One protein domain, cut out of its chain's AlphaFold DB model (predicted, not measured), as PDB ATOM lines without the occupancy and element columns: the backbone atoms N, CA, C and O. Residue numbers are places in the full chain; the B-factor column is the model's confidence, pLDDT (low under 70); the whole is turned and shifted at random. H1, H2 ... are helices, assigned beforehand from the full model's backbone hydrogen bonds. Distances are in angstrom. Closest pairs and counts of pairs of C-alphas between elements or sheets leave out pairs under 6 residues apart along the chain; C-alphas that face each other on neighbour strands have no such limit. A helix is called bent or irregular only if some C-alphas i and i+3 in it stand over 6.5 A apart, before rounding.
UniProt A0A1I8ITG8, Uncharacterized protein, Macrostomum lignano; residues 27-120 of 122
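This is residues 27 to 120 of the 122 residues of an uncharacterized protein of Macrostomum lignano (UniProt A0A1I8ITG8). The longest helix, H2, is bent and folds back along H1, while H3 runs along another side of H1; together they make a loose, lengthwise assembly of three helices in which H2 and H3 stay apart from each other. The printed part has 94 residues with three named helices, in the order H1, H2, H3, and no named strand: the class is all helix. It is only just loose, close to compact, with a radius of gyration of the C-alphas of 15.0 A, and only just elongated, spanning 46 by 23 by 20 A.

Find C-alpha 59 at (15.936, -58.300, -4.359), where H2, residues 59 to 87, begins. By its hydrogen bonds it was assigned as one helix, but it is bent: C-alphas 71 and 74 are 7.2 A apart. Its arms are H2a, residues 59 to 71, 18.3 A long, and H2b, residues 74 to 87, 19.7 A long. Look back to C-alpha 29 at (40.436, -95.411, -4.534) for H1, residues 29 to 51, 31.7 A long. H3, residues 100 to 118, 25.7 A long, ends at C-alpha 118, (21.848, -65.883, -15.785), and has a kink of 28 degrees near residue 107.

H2a and H2b are near each other at a shallow tilt of 28 degrees. H1 and H2a form a helical hairpin: they touch, closest at the C-alphas of Ala 49 and Trp 69, 6.4 A, opposite ways at a tilt of 36 degrees, only just steep. H1 and H2b are close but not clearly touching, closest at the C-alphas of Leu 46 and Ile 77, 7.4 A. H1 and H3 touch, closest at the C-alphas of Ile 39 and Ala 103, 7.0 A, the same way at a shallow tilt of 3 degrees. In H2a, H2b and H3 every O i to N i+4 pair is within hydrogen-bond range; in H1, 17 of 19 are.

The C-alphas of Ala 27 and Glu 60, the two farthest apart, are 46.8 A apart. The printed part has no cut. Look along residues 88 to 99 for the long link from H2 to H3. Confidence is low, under 70, from residue 88 to 120.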
ATOM      1  N   ALA A  27      39.657 -96.410 -11.414       80.31
ATOM      2  CA  ALA A  27      39.814 -97.680 -10.703       80.31
ATOM      3  C   ALA A  27      40.492 -97.513  -9.331       80.31
ATOM      4  O   ALA A  27      40.249 -98.315  -8.432       80.31
ATOM      5  N   GLY A  28      41.334 -96.486  -9.164       83.38
ATOM      6  CA  GLY A  28      42.066 -96.238  -7.922       83.38
ATOM      7  C   GLY A  28      41.221 -95.507  -6.881       83.38
ATOM      8  O   GLY A  28      40.616 -94.483  -7.184       83.38
ATOM      9  N   GLU A  29      41.231 -95.983  -5.635       84.81
ATOM     10  CA  GLU A  29      40.436 -95.411  -4.534       84.81
ATOM     11  C   GLU A  29      40.672 -93.901  -4.344       84.81
ATOM     12  O   GLU A  29      39.727 -93.140  -4.136       84.81
ATOM     13  N   ALA A  30      41.921 -93.445  -4.478       82.31
ATOM     14  CA  ALA A  30      42.268 -92.029  -4.373       82.31
ATOM     15  C   ALA A  30      41.646 -91.182  -5.499       82.31
ATOM     16  O   ALA A  30      41.113 -90.103  -5.245       82.31
ATOM     17  N   GLU A  31      41.666 -91.682  -6.735       78.00
ATOM     18  CA  GLU A  31      41.079 -90.996  -7.892       78.00
ATOM     19  C   GLU A  31      39.549 -91.008  -7.835       78.00
ATOM     20  O   GLU A  31      38.910 -90.010  -8.162       78.00
ATOM     21  N   GLN A  32      38.952 -92.102  -7.354       84.06
ATOM     22  CA  GLN A  32      37.513 -92.192  -7.100       84.06
ATOM     23  C   GLN A  32      37.069 -91.174  -6.048       84.06
ATOM     24  O   GLN A  32      36.119 -90.427  -6.275       84.06
ATOM     25  N   CYS A  33      37.795 -91.098  -4.927       83.81
ATOM     26  CA  CYS A  33      37.545 -90.113  -3.879       83.81
ATOM     27  C   CYS A  33      37.622 -88.688  -4.441       83.81
ATOM     28  O   CYS A  33      36.730 -87.875  -4.199       83.81
ATOM     29  N   LYS A  34      38.630 -88.408  -5.276       80.75
ATOM     30  CA  LYS A  34      38.777 -87.102  -5.926       80.75
ATOM     31  C   LYS A  34      37.623 -86.776  -6.877       80.75
ATOM     32  O   LYS A  34      37.151 -85.640  -6.919       80.75
ATOM     33  N   CYS A  35      37.144 -87.776  -7.616       79.88
ATOM     34  CA  CYS A  35      35.961 -87.674  -8.470       79.88
ATOM     35  C   CYS A  35      34.719 -87.280  -7.675       79.88
ATOM     36  O   CYS A  35      34.007 -86.344  -8.045       79.88
ATOM     37  N   ASP A  36      34.483 -87.975  -6.572       82.56
ATOM     38  CA  ASP A  36      33.317 -87.762  -5.726       82.56
ATOM     39  C   ASP A  36      33.366 -86.415  -5.002       82.56
ATOM     40  O   ASP A  36      32.347 -85.725  -4.920       82.56
ATOM     41  N   GLU A  37      34.553 -86.003  -4.559       84.81
ATOM     42  CA  GLU A  37      34.801 -84.682  -3.987       84.81
ATOM     43  C   GLU A  37      34.411 -83.566  -4.966       84.81
ATOM     44  O   GLU A  37      33.664 -82.653  -4.611       84.81
ATOM     45  N   LEU A  38      34.862 -83.648  -6.221       80.06
ATOM     46  CA  LEU A  38      34.573 -82.629  -7.232       80.06
ATOM     47  C   LEU A  38      33.089 -82.576  -7.606       80.06
ATOM     48  O   LEU A  38      32.546 -81.500  -7.863       80.06
ATOM     49  N   ILE A  39      32.402 -83.715  -7.594       77.81
ATOM     50  CA  ILE A  39      30.953 -83.761  -7.818       77.81
ATOM     51  C   ILE A  39      30.209 -83.110  -6.664       77.81
ATOM     52  O   ILE A  39      29.299 -82.324  -6.918       77.81
ATOM     53  N   ALA A  40      30.603 -83.389  -5.422       82.25
ATOM     54  CA  ALA A  40      30.026 -82.740  -4.253       82.25
ATOM     55  C   ALA A  40      30.286 -81.226  -4.271       82.25
ATOM     56  O   ALA A  40      29.368 -80.444  -4.035       82.25
ATOM     57  N   LEU A  41      31.491 -80.794  -4.648       81.19
ATOM     58  CA  LEU A  41      31.825 -79.377  -4.794       81.19
ATOM     59  C   LEU A  41      30.907 -78.677  -5.813       81.19
ATOM     60  O   LEU A  41      30.433 -77.570  -5.577       81.19
ATOM     61  N   VAL A  42      30.618 -79.318  -6.947       74.62
ATOM     62  CA  VAL A  42      29.747 -78.735  -7.978       74.62
ATOM     63  C   VAL A  42      28.272 -78.810  -7.583       74.62
ATOM     64  O   VAL A  42      27.550 -77.828  -7.718       74.62
ATOM     65  N   GLN A  43      27.786 -79.966  -7.137       74.56
ATOM     66  CA  GLN A  43      26.358 -80.172  -6.897       74.56
ATOM     67  C   GLN A  43      25.875 -79.590  -5.575       74.56
ATOM     68  O   GLN A  43      24.731 -79.154  -5.504       74.56
ATOM     69  N   CYS A  44      26.716 -79.592  -4.544       78.50
ATOM     70  CA  CYS A  44      26.353 -79.081  -3.230       78.50
ATOM     71  C   CYS A  44      26.836 -77.641  -3.093       78.50
ATOM     72  O   CYS A  44      26.021 -76.734  -2.979       78.50
ATOM     73  N   ASP A  45      28.145 -77.409  -3.164       79.62
ATOM     74  CA  ASP A  45      28.711 -76.114  -2.782       79.62
ATOM     75  C   ASP A  45      28.440 -75.021  -3.821       79.62
ATOM     76  O   ASP A  45      27.996 -73.925  -3.471       79.62
ATOM     77  N   LEU A  46      28.685 -75.306  -5.105       77.88
ATOM     78  CA  LEU A  46      28.486 -74.332  -6.179       77.88
ATOM     79  C   LEU A  46      26.998 -74.015  -6.362       77.88
ATOM     80  O   LEU A  46      26.629 -72.843  -6.438       77.88
ATOM     81  N   MET A  47      26.137 -75.040  -6.390       77.62
ATOM     82  CA  MET A  47      24.691 -74.840  -6.524       77.62
ATOM     83  C   MET A  47      24.091 -74.150  -5.298       77.62
ATOM     84  O   MET A  47      23.313 -73.218  -5.475       77.62
ATOM     85  N   ALA A  48      24.485 -74.510  -4.071       81.50
ATOM     86  CA  ALA A  48      23.986 -73.831  -2.873       81.50
ATOM     87  C   ALA A  48      24.412 -72.358  -2.823       81.50
ATOM     88  O   ALA A  48      23.640 -71.508  -2.376       81.50
ATOM     89  N   ALA A  49      25.624 -72.038  -3.291       79.69
ATOM     90  CA  ALA A  49      26.079 -70.658  -3.412       79.69
ATOM     91  C   ALA A  49      25.298 -69.895  -4.496       79.69
ATOM     92  O   ALA A  49      24.906 -68.749  -4.277       79.69
ATOM     93  N   TYR A  50      25.020 -70.546  -5.626       76.50
ATOM     94  CA  TYR A  50      24.222 -70.003  -6.724       76.50
ATOM     95  C   TYR A  50      22.759 -69.733  -6.325       76.50
ATOM     96  O   TYR A  50      22.193 -68.684  -6.637       76.50
ATOM     97  N   GLU A  51      22.151 -70.644  -5.563       81.62
ATOM     98  CA  GLU A  51      20.768 -70.534  -5.090       81.62
ATOM     99  C   GLU A  51      20.490 -69.263  -4.281       81.62
ATOM    100  O   GLU A  51      19.342 -68.808  -4.229       81.62
ATOM    101  N   GLN A  52      21.517 -68.674  -3.659       81.44
ATOM    102  CA  GLN A  52      21.386 -67.466  -2.840       81.44
ATOM    103  C   GLN A  52      21.011 -66.220  -3.646       81.44
ATOM    104  O   GLN A  52      20.497 -65.269  -3.065       81.44
ATOM    105  N   PHE A  53      21.228 -66.210  -4.962       78.81
ATOM    106  CA  PHE A  53      20.904 -65.062  -5.812       78.81
ATOM    107  C   PHE A  53      19.971 -65.398  -6.980       78.81
ATOM    108  O   PHE A  53      19.847 -64.622  -7.928       78.81
ATOM    109  N   LEU A  54      19.240 -66.514  -6.879       79.62
ATOM    110  CA  LEU A  54      18.193 -66.874  -7.834       79.62
ATOM    111  C   LEU A  54      17.077 -65.816  -7.904       79.62
ATOM    112  O   LEU A  54      16.642 -65.339  -6.854       79.62
ATOM    113  N   PRO A  55      16.510 -65.532  -9.099       73.75
ATOM    114  CA  PRO A  55      15.460 -64.523  -9.297       73.75
ATOM    115  C   PRO A  55      14.197 -64.686  -8.440       73.75
ATOM    116  O   PRO A  55      13.459 -63.725  -8.256       73.75
ATOM    117  N   LEU A  56      13.939 -65.890  -7.919       78.69
ATOM    118  CA  LEU A  56      12.791 -66.187  -7.056       78.69
ATOM    119  C   LEU A  56      12.922 -65.594  -5.642       78.69
ATOM    120  O   LEU A  56      11.934 -65.568  -4.910       78.69
ATOM    121  N   ARG A  57      14.115 -65.134  -5.243       78.50
ATOM    122  CA  ARG A  57      14.345 -64.511  -3.933       78.50
ATOM    123  C   ARG A  57      14.095 -62.995  -3.959       78.50
ATOM    124  O   ARG A  57      14.275 -62.363  -5.007       78.50
ATOM    125  N   PRO A  58      13.744 -62.377  -2.813       89.38
ATOM    126  CA  PRO A  58      13.659 -60.922  -2.685       89.38
ATOM    127  C   PRO A  58      14.937 -60.217  -3.160       89.38
ATOM    128  O   PRO A  58      16.041 -60.728  -2.986       89.38
ATOM    129  N   GLN A  59      14.809 -59.025  -3.751       87.56
ATOM    130  CA  GLN A  59      15.936 -58.300  -4.359       87.56
ATOM    131  C   GLN A  59      17.109 -58.072  -3.391       87.56
ATOM    132  O   GLN A  59      18.261 -58.269  -3.774       87.56
ATOM    133  N   GLU A  60      16.831 -57.707  -2.137       88.44
ATOM    134  CA  GLU A  60      17.876 -57.504  -1.127       88.44
ATOM    135  C   GLU A  60      18.623 -58.801  -0.785       88.44
ATOM    136  O   GLU A  60      19.844 -58.792  -0.631       88.44
ATOM    137  N   GLU A  61      17.914 -59.931  -0.712       87.25
ATOM    138  CA  GLU A  61      18.528 -61.244  -0.491       87.25
ATOM    139  C   GLU A  61      19.380 -61.662  -1.686       87.25
ATOM    140  O   GLU A  61      20.505 -62.124  -1.496       87.25
ATOM    141  N   ARG A  62      18.894 -61.421  -2.913       87.19
ATOM    142  CA  ARG A  62      19.668 -61.685  -4.132       87.19
ATOM    143  C   ARG A  62      20.960 -60.885  -4.159       87.19
ATOM    144  O   ARG A  62      22.003 -61.437  -4.498       87.19
ATOM    145  N   ARG A  63      20.913 -59.607  -3.766       88.31
ATOM    146  CA  ARG A  63      22.110 -58.761  -3.727       88.31
ATOM    147  C   ARG A  63      23.139 -59.288  -2.730       88.31
ATOM    148  O   ARG A  63      24.293 -59.463  -3.102       88.31
ATOM    149  N   ARG A  64      22.712 -59.639  -1.512       87.12
ATOM    150  CA  ARG A  64      23.599 -60.249  -0.504       87.12
ATOM    151  C   ARG A  64      24.169 -61.590  -0.972       87.12
ATOM    152  O   ARG A  64      25.342 -61.866  -0.735       87.12
ATOM    153  N   GLY A  65      23.357 -62.411  -1.637       87.38
ATOM    154  CA  GLY A  65      23.796 -63.672  -2.232       87.38
ATOM    155  C   GLY A  65      24.867 -63.470  -3.305       87.38
ATOM    156  O   GLY A  65      25.867 -64.186  -3.308       87.38
ATOM    157  N   TYR A  66      24.692 -62.465  -4.162       86.00
ATOM    158  CA  TYR A  66      25.644 -62.098  -5.209       86.00
ATOM    159  C   TYR A  66      26.961 -61.548  -4.640       86.00
ATOM    160  O   TYR A  66      28.039 -61.962  -5.066       86.00
ATOM    161  N   ASP A  67      26.893 -60.670  -3.637       88.75
ATOM    162  CA  ASP A  67      28.090 -60.140  -2.976       88.75
ATOM    163  C   ASP A  67      28.859 -61.283  -2.274       88.75
ATOM    164  O   ASP A  67      30.059 -61.453  -2.480       88.75
ATOM    165  N   ASN A  68      28.158 -62.177  -1.558       86.94
ATOM    166  CA  ASN A  68      28.761 -63.369  -0.947       86.94
ATOM    167  C   ASN A  68      29.374 -64.336  -1.979       86.94
ATOM    168  O   ASN A  68      30.403 -64.964  -1.710       86.94
ATOM    169  N   TRP A  69      28.755 -64.470  -3.153       85.44
ATOM    170  CA  TRP A  69      29.311 -65.247  -4.255       85.44
ATOM    171  C   TRP A  69      30.658 -64.683  -4.704       85.44
ATOM    172  O   TRP A  69      31.646 -65.416  -4.709       85.44
ATOM    173  N   ASN A  70      30.712 -63.388  -5.017       83.44
ATOM    174  CA  ASN A  70      31.921 -62.751  -5.536       83.44
ATOM    175  C   ASN A  70      33.042 -62.658  -4.499       83.44
ATOM    176  O   ASN A  70      34.205 -62.834  -4.847       83.44
ATOM    177  N   GLU A  71      32.713 -62.392  -3.235       88.25
ATOM    178  CA  GLU A  71      33.717 -62.170  -2.191       88.25
ATOM    179  C   GLU A  71      34.232 -63.466  -1.560       88.25
ATOM    180  O   GLU A  71      35.344 -63.491  -1.033       88.25
ATOM    181  N   LYS A  72      33.431 -64.543  -1.564       87.38
ATOM    182  CA  LYS A  72      33.743 -65.759  -0.795       87.38
ATOM    183  C   LYS A  72      33.605 -67.037  -1.601       87.38
ATOM    184  O   LYS A  72      34.570 -67.793  -1.714       87.38
ATOM    185  N   ALA A  73      32.412 -67.314  -2.129       83.94
ATOM    186  CA  ALA A  73      32.126 -68.633  -2.688       83.94
ATOM    187  C   ALA A  73      32.909 -68.896  -3.980       83.94
ATOM    188  O   ALA A  73      33.592 -69.917  -4.072       83.94
ATOM    189  N   ALA A  74      32.860 -67.970  -4.942       79.81
ATOM    190  CA  ALA A  74      33.549 -68.114  -6.218       79.81
ATOM    191  C   ALA A  74      35.077 -68.110  -6.065       79.81
ATOM    192  O   ALA A  74      35.684 -69.056  -6.560       79.81
ATOM    193  N   PRO A  75      35.717 -67.173  -5.331       84.44
ATOM    194  CA  PRO A  75      37.166 -67.224  -5.125       84.44
ATOM    195  C   PRO A  75      37.641 -68.537  -4.497       84.44
ATOM    196  O   PRO A  75      38.630 -69.106  -4.946       84.44
ATOM    197  N   ARG A  76      36.911 -69.062  -3.500       86.69
ATOM    198  CA  ARG A  76      37.240 -70.346  -2.863       86.69
ATOM    199  C   ARG A  76      37.128 -71.510  -3.846       86.69
ATOM    200  O   ARG A  76      38.049 -72.312  -3.947       86.69
ATOM    201  N   ILE A  77      35.986 -71.628  -4.526       81.44
ATOM    202  CA  ILE A  77      35.697 -72.784  -5.384       81.44
ATOM    203  C   ILE A  77      36.566 -72.748  -6.644       81.44
ATOM    204  O   ILE A  77      37.186 -73.750  -6.979       81.44
ATOM    205  N   LEU A  78      36.645 -71.600  -7.319       80.44
ATOM    206  CA  LEU A  78      37.446 -71.449  -8.533       80.44
ATOM    207  C   LEU A  78      38.940 -71.539  -8.224       80.44
ATOM    208  O   LEU A  78      39.634 -72.277  -8.907       80.44
ATOM    209  N   GLY A  79      39.417 -70.908  -7.145       81.00
ATOM    210  CA  GLY A  79      40.819 -71.019  -6.736       81.00
ATOM    211  C   GLY A  79      41.230 -72.452  -6.387       81.00
ATOM    212  O   GLY A  79      42.346 -72.868  -6.681       81.00
ATOM    213  N   TYR A  80      40.317 -73.241  -5.816       83.00
ATOM    214  CA  TYR A  80      40.550 -74.664  -5.587       83.00
ATOM    215  C   TYR A  80      40.673 -75.458  -6.897       83.00
ATOM    216  O   TYR A  80      41.590 -76.264  -7.043       83.00
ATOM    217  N   LEU A  81      39.780 -75.210  -7.860       78.56
ATOM    218  CA  LEU A  81      39.838 -75.836  -9.183       78.56
ATOM    219  C   LEU A  81      41.106 -75.429  -9.947       78.56
ATOM    220  O   LEU A  81      41.748 -76.288 -10.546       78.56
ATOM    221  N   ASP A  82      41.498 -74.156  -9.876       78.69
ATOM    222  CA  ASP A  82      42.730 -73.641 -10.476       78.69
ATOM    223  C   ASP A  82      43.970 -74.303  -9.864       78.69
ATOM    224  O   ASP A  82      44.883 -74.681 -10.594       78.69
ATOM    225  N   GLY A  83      43.985 -74.511  -8.541       78.81
ATOM    226  CA  GLY A  83      45.053 -75.246  -7.860       78.81
ATOM    227  C   GLY A  83      45.185 -76.682  -8.373       78.81
ATOM    228  O   GLY A  83      46.278 -77.116  -8.724       78.81
ATOM    229  N   ILE A  84      44.061 -77.391  -8.518       76.50
ATOM    230  CA  ILE A  84      44.049 -78.746  -9.086       76.50
ATOM    231  C   ILE A  84      44.586 -78.748 -10.525       76.50
ATOM    232  O   ILE A  84      45.345 -79.640 -10.895       76.50
ATOM    233  N   LEU A  85      44.195 -77.769 -11.346       72.56
ATOM    234  CA  LEU A  85      44.663 -77.668 -12.730       72.56
ATOM    235  C   LEU A  85      46.154 -77.333 -12.820       72.56
ATOM    236  O   LEU A  85      46.832 -77.862 -13.695       72.56
ATOM    237  N   ALA A  86      46.664 -76.483 -11.927       75.44
ATOM    238  CA  ALA A  86      48.080 -76.131 -11.872       75.44
ATOM    239  C   ALA A  86      48.960 -77.331 -11.484       75.44
ATOM    240  O   ALA A  86      50.042 -77.502 -12.044       75.44
ATOM    241  N   ASP A  87      48.472 -78.180 -10.579       72.62
ATOM    242  CA  ASP A  87      49.160 -79.405 -10.151       72.62
ATOM    243  C   ASP A  87      49.012 -80.556 -11.165       72.62
ATOM    244  O   ASP A  87      49.707 -81.575 -11.091       72.62
ATOM    245  N   SER A  88      48.112 -80.406 -12.137       68.19
ATOM    246  CA  SER A  88      47.820 -81.425 -13.133       68.19
ATOM    247  C   SER A  88      48.811 -81.396 -14.291       68.19
ATOM    248  O   SER A  88      48.818 -80.489 -15.122       68.19
ATOM    249  N   GLN A  89      49.596 -82.466 -14.432       65.56
ATOM    250  CA  GLN A  89      50.463 -82.661 -15.602       65.56
ATOM    251  C   GLN A  89      49.676 -82.894 -16.900       65.56
ATOM    252  O   GLN A  89      50.220 -82.739 -17.991       65.56
ATOM    253  N   SER A  90      48.401 -83.276 -16.791       65.12
ATOM    254  CA  SER A  90      47.528 -83.571 -17.925       65.12
ATOM    255  C   SER A  90      46.665 -82.373 -18.345       65.12
ATOM    256  O   SER A  90      46.027 -82.423 -19.398       65.12
ATOM    257  N   GLY A  91      46.641 -81.299 -17.545       63.31
ATOM    258  CA  GLY A  91      45.745 -80.155 -17.737       63.31
ATOM    259  C   GLY A  91      44.278 -80.458 -17.404       63.31
ATOM    260  O   GLY A  91      43.389 -79.695 -17.785       63.31
ATOM    261  N   TYR A  92      44.007 -81.569 -16.714       64.94
ATOM    262  CA  TYR A  92      42.664 -81.997 -16.317       64.94
ATOM    263  C   TYR A  92      42.480 -81.988 -14.797       64.94
ATOM    264  O   TYR A  92      43.434 -82.151 -14.044       64.94
ATOM    265  N   LEU A  93      41.227 -81.861 -14.344       64.31
ATOM    266  CA  LEU A  93      40.887 -81.849 -12.916       64.31
ATOM    267  C   LEU A  93      41.148 -83.192 -12.204       64.31
ATOM    268  O   LEU A  93      41.285 -83.219 -10.985       64.31
ATOM    269  N   ILE A  94      41.172 -84.310 -12.936       64.50
ATOM    270  CA  ILE A  94      41.419 -85.653 -12.389       64.50
ATOM    271  C   ILE A  94      42.119 -86.497 -13.451       64.50
ATOM    272  O   ILE A  94      41.601 -86.595 -14.564       64.50
ATOM    273  N   GLY A  95      43.232 -87.141 -13.084       62.88
ATOM    274  CA  GLY A  95      43.867 -88.210 -13.865       62.88
ATOM    275  C   GLY A  95      44.125 -87.859 -15.337       62.88
ATOM    276  O   GLY A  95      44.579 -86.756 -15.660       62.88
ATOM    277  N   ASP A  96      43.830 -88.809 -16.228       63.84
ATOM    278  CA  ASP A  96      43.907 -88.679 -17.688       63.84
ATOM    279  C   ASP A  96      42.521 -88.781 -18.381       63.84
ATOM    280  O   ASP A  96      41.465 -88.734 -17.742       63.84
ATOM    281  N   GLU A  97      42.520 -88.849 -19.720       53.44
ATOM    282  CA  GLU A  97      41.385 -88.644 -20.638       53.44
ATOM    283  C   GLU A  97      40.092 -89.427 -20.305       53.44
ATOM    284  O   GLU A  97      39.011 -88.999 -20.704       53.44
ATOM    285  N   ALA A  98      40.151 -90.524 -19.543       49.53
ATOM    286  CA  ALA A  98      38.979 -91.319 -19.158       49.53
ATOM    287  C   ALA A  98      38.132 -90.668 -18.045       49.53
ATOM    288  O   ALA A  98      36.900 -90.735 -18.079       49.53
ATOM    289  N   SER A  99      38.765 -89.927 -17.128       53.75
ATOM    290  CA  SER A  99      38.076 -89.199 -16.046       53.75
ATOM    291  C   SER A  99      37.294 -87.977 -16.568       53.75
ATOM    292  O   SER A  99      36.439 -87.419 -15.870       53.75
ATOM    293  N   ARG A 100      37.525 -87.598 -17.843       51.38
ATOM    294  CA  ARG A 100      36.840 -86.518 -18.576       51.38
ATOM    295  C   ARG A 100      35.325 -86.600 -18.502       51.38
ATOM    296  O   ARG A 100      34.668 -85.595 -18.251       51.38
ATOM    297  N   CYS A 101      34.746 -87.749 -18.835       47.28
ATOM    298  CA  CYS A 101      33.338 -87.786 -19.235       47.28
ATOM    299  C   CYS A 101      32.386 -87.593 -18.050       47.28
ATOM    300  O   CYS A 101      31.282 -87.080 -18.231       47.28
ATOM    301  N   PHE A 102      32.819 -87.934 -16.836       49.72
ATOM    302  CA  PHE A 102      31.965 -87.889 -15.656       49.72
ATOM    303  C   PHE A 102      31.886 -86.486 -15.036       49.72
ATOM    304  O   PHE A 102      30.784 -85.972 -14.827       49.72
ATOM    305  N   ALA A 103      33.030 -85.812 -14.870       50.44
ATOM    306  CA  ALA A 103      33.063 -84.412 -14.446       50.44
ATOM    307  C   ALA A 103      32.353 -83.499 -15.466       50.44
ATOM    308  O   ALA A 103      31.559 -82.646 -15.075       50.44
ATOM    309  N   LEU A 104      32.545 -83.726 -16.775       46.66
ATOM    310  CA  LEU A 104      31.861 -82.970 -17.835       46.66
ATOM    311  C   LEU A 104      30.345 -83.203 -17.874       46.66
ATOM    312  O   LEU A 104      29.613 -82.257 -18.146       46.66
ATOM    313  N   LEU A 105      29.840 -84.410 -17.599       45.75
ATOM    314  CA  LEU A 105      28.391 -84.676 -17.568       45.75
ATOM    315  C   LEU A 105      27.693 -83.960 -16.406       45.75
ATOM    316  O   LEU A 105      26.604 -83.411 -16.592       45.75
ATOM    317  N   VAL A 106      28.332 -83.927 -15.234       49.62
ATOM    318  CA  VAL A 106      27.820 -83.202 -14.063       49.62
ATOM    319  C   VAL A 106      27.925 -81.693 -14.289       49.62
ATOM    320  O   VAL A 106      26.930 -80.984 -14.149       49.62
ATOM    321  N   LEU A 107      29.082 -81.205 -14.749       47.84
ATOM    322  CA  LEU A 107      29.304 -79.784 -15.006       47.84
ATOM    323  C   LEU A 107      28.402 -79.245 -16.118       47.84
ATOM    324  O   LEU A 107      27.813 -78.192 -15.918       47.84
ATOM    325  N   LYS A 108      28.228 -79.946 -17.249       38.69
ATOM    326  CA  LYS A 108      27.467 -79.455 -18.419       38.69
ATOM    327  C   LYS A 108      25.964 -79.341 -18.146       38.69
ATOM    328  O   LYS A 108      25.326 -78.427 -18.667       38.69
ATOM    329  N   LYS A 109      25.395 -80.203 -17.290       41.59
ATOM    330  CA  LYS A 109      24.023 -80.019 -16.774       41.59
ATOM    331  C   LYS A 109      23.932 -78.791 -15.862       41.59
ATOM    332  O   LYS A 109      22.985 -78.012 -15.994       41.59
ATOM    333  N   SER A 110      24.926 -78.577 -15.002       45.50
ATOM    334  CA  SER A 110      24.977 -77.408 -14.119       45.50
ATOM    335  C   SER A 110      25.201 -76.102 -14.890       45.50
ATOM    336  O   SER A 110      24.504 -75.131 -14.632       45.50
ATOM    337  N   THR A 111      26.065 -76.067 -15.914       41.00
ATOM    338  CA  THR A 111      26.310 -74.857 -16.728       41.00
ATOM    339  C   THR A 111      25.113 -74.487 -17.591       41.00
ATOM    340  O   THR A 111      24.824 -73.307 -17.738       41.00
ATOM    341  N   LEU A 112      24.382 -75.463 -18.146       40.03
ATOM    342  CA  LEU A 112      23.125 -75.183 -18.853       40.03
ATOM    343  C   LEU A 112      22.070 -74.598 -17.908       40.03
ATOM    344  O   LEU A 112      21.357 -73.675 -18.290       40.03
ATOM    345  N   THR A 113      22.022 -75.083 -16.665       41.25
ATOM    346  CA  THR A 113      21.131 -74.549 -15.626       41.25
ATOM    347  C   THR A 113      21.539 -73.128 -15.222       41.25
ATOM    348  O   THR A 113      20.690 -72.239 -15.184       41.25
ATOM    349  N   CYS A 114      22.833 -72.870 -15.012       36.59
ATOM    350  CA  CYS A 114      23.343 -71.544 -14.662       36.59
ATOM    351  C   CYS A 114      23.212 -70.531 -15.814       36.59
ATOM    352  O   CYS A 114      22.758 -69.417 -15.581       36.59
ATOM    353  N   ASN A 115      23.527 -70.901 -17.062       36.72
ATOM    354  CA  ASN A 115      23.428 -70.002 -18.223       36.72
ATOM    355  C   ASN A 115      21.975 -69.668 -18.589       36.72
ATOM    356  O   ASN A 115      21.673 -68.524 -18.922       36.72
ATOM    357  N   PHE A 116      21.056 -70.636 -18.494       34.94
ATOM    358  CA  PHE A 116      19.625 -70.389 -18.704       34.94
ATOM    359  C   PHE A 116      19.076 -69.361 -17.705       34.94
ATOM    360  O   PHE A 116      18.270 -68.505 -18.059       34.94
ATOM    361  N   LEU A 117      19.550 -69.407 -16.464       34.75
ATOM    362  CA  LEU A 117      19.058 -68.551 -15.391       34.75
ATOM    363  C   LEU A 117      19.795 -67.200 -15.306       34.75
ATOM    364  O   LEU A 117      19.150 -66.209 -14.983       34.75
ATOM    365  N   ALA A 118      21.080 -67.131 -15.673       38.50
ATOM    366  CA  ALA A 118      21.848 -65.883 -15.785       38.50
ATOM    367  C   ALA A 118      21.442 -65.022 -16.997       38.50
ATOM    368  O   ALA A 118      21.694 -63.823 -17.009       38.50
ATOM    369  N   SER A 119      20.796 -65.618 -18.008       38.97
ATOM    370  CA  SER A 119      20.233 -64.893 -19.161       38.97
ATOM    371  C   SER A 119      18.932 -64.135 -18.858       38.97
ATOM    372  O   SER A 119      18.393 -63.464 -19.735       38.97
ATOM    373  N   ARG A 120      18.405 -64.254 -17.632       37.34
ATOM    374  CA  ARG A 120      17.260 -63.474 -17.157       37.34
ATOM    375  C   ARG A 120      17.807 -62.385 -16.248       37.34
ATOM    376  O   ARG A 120      18.218 -62.677 -15.132       37.34
TER     377      ARG A 120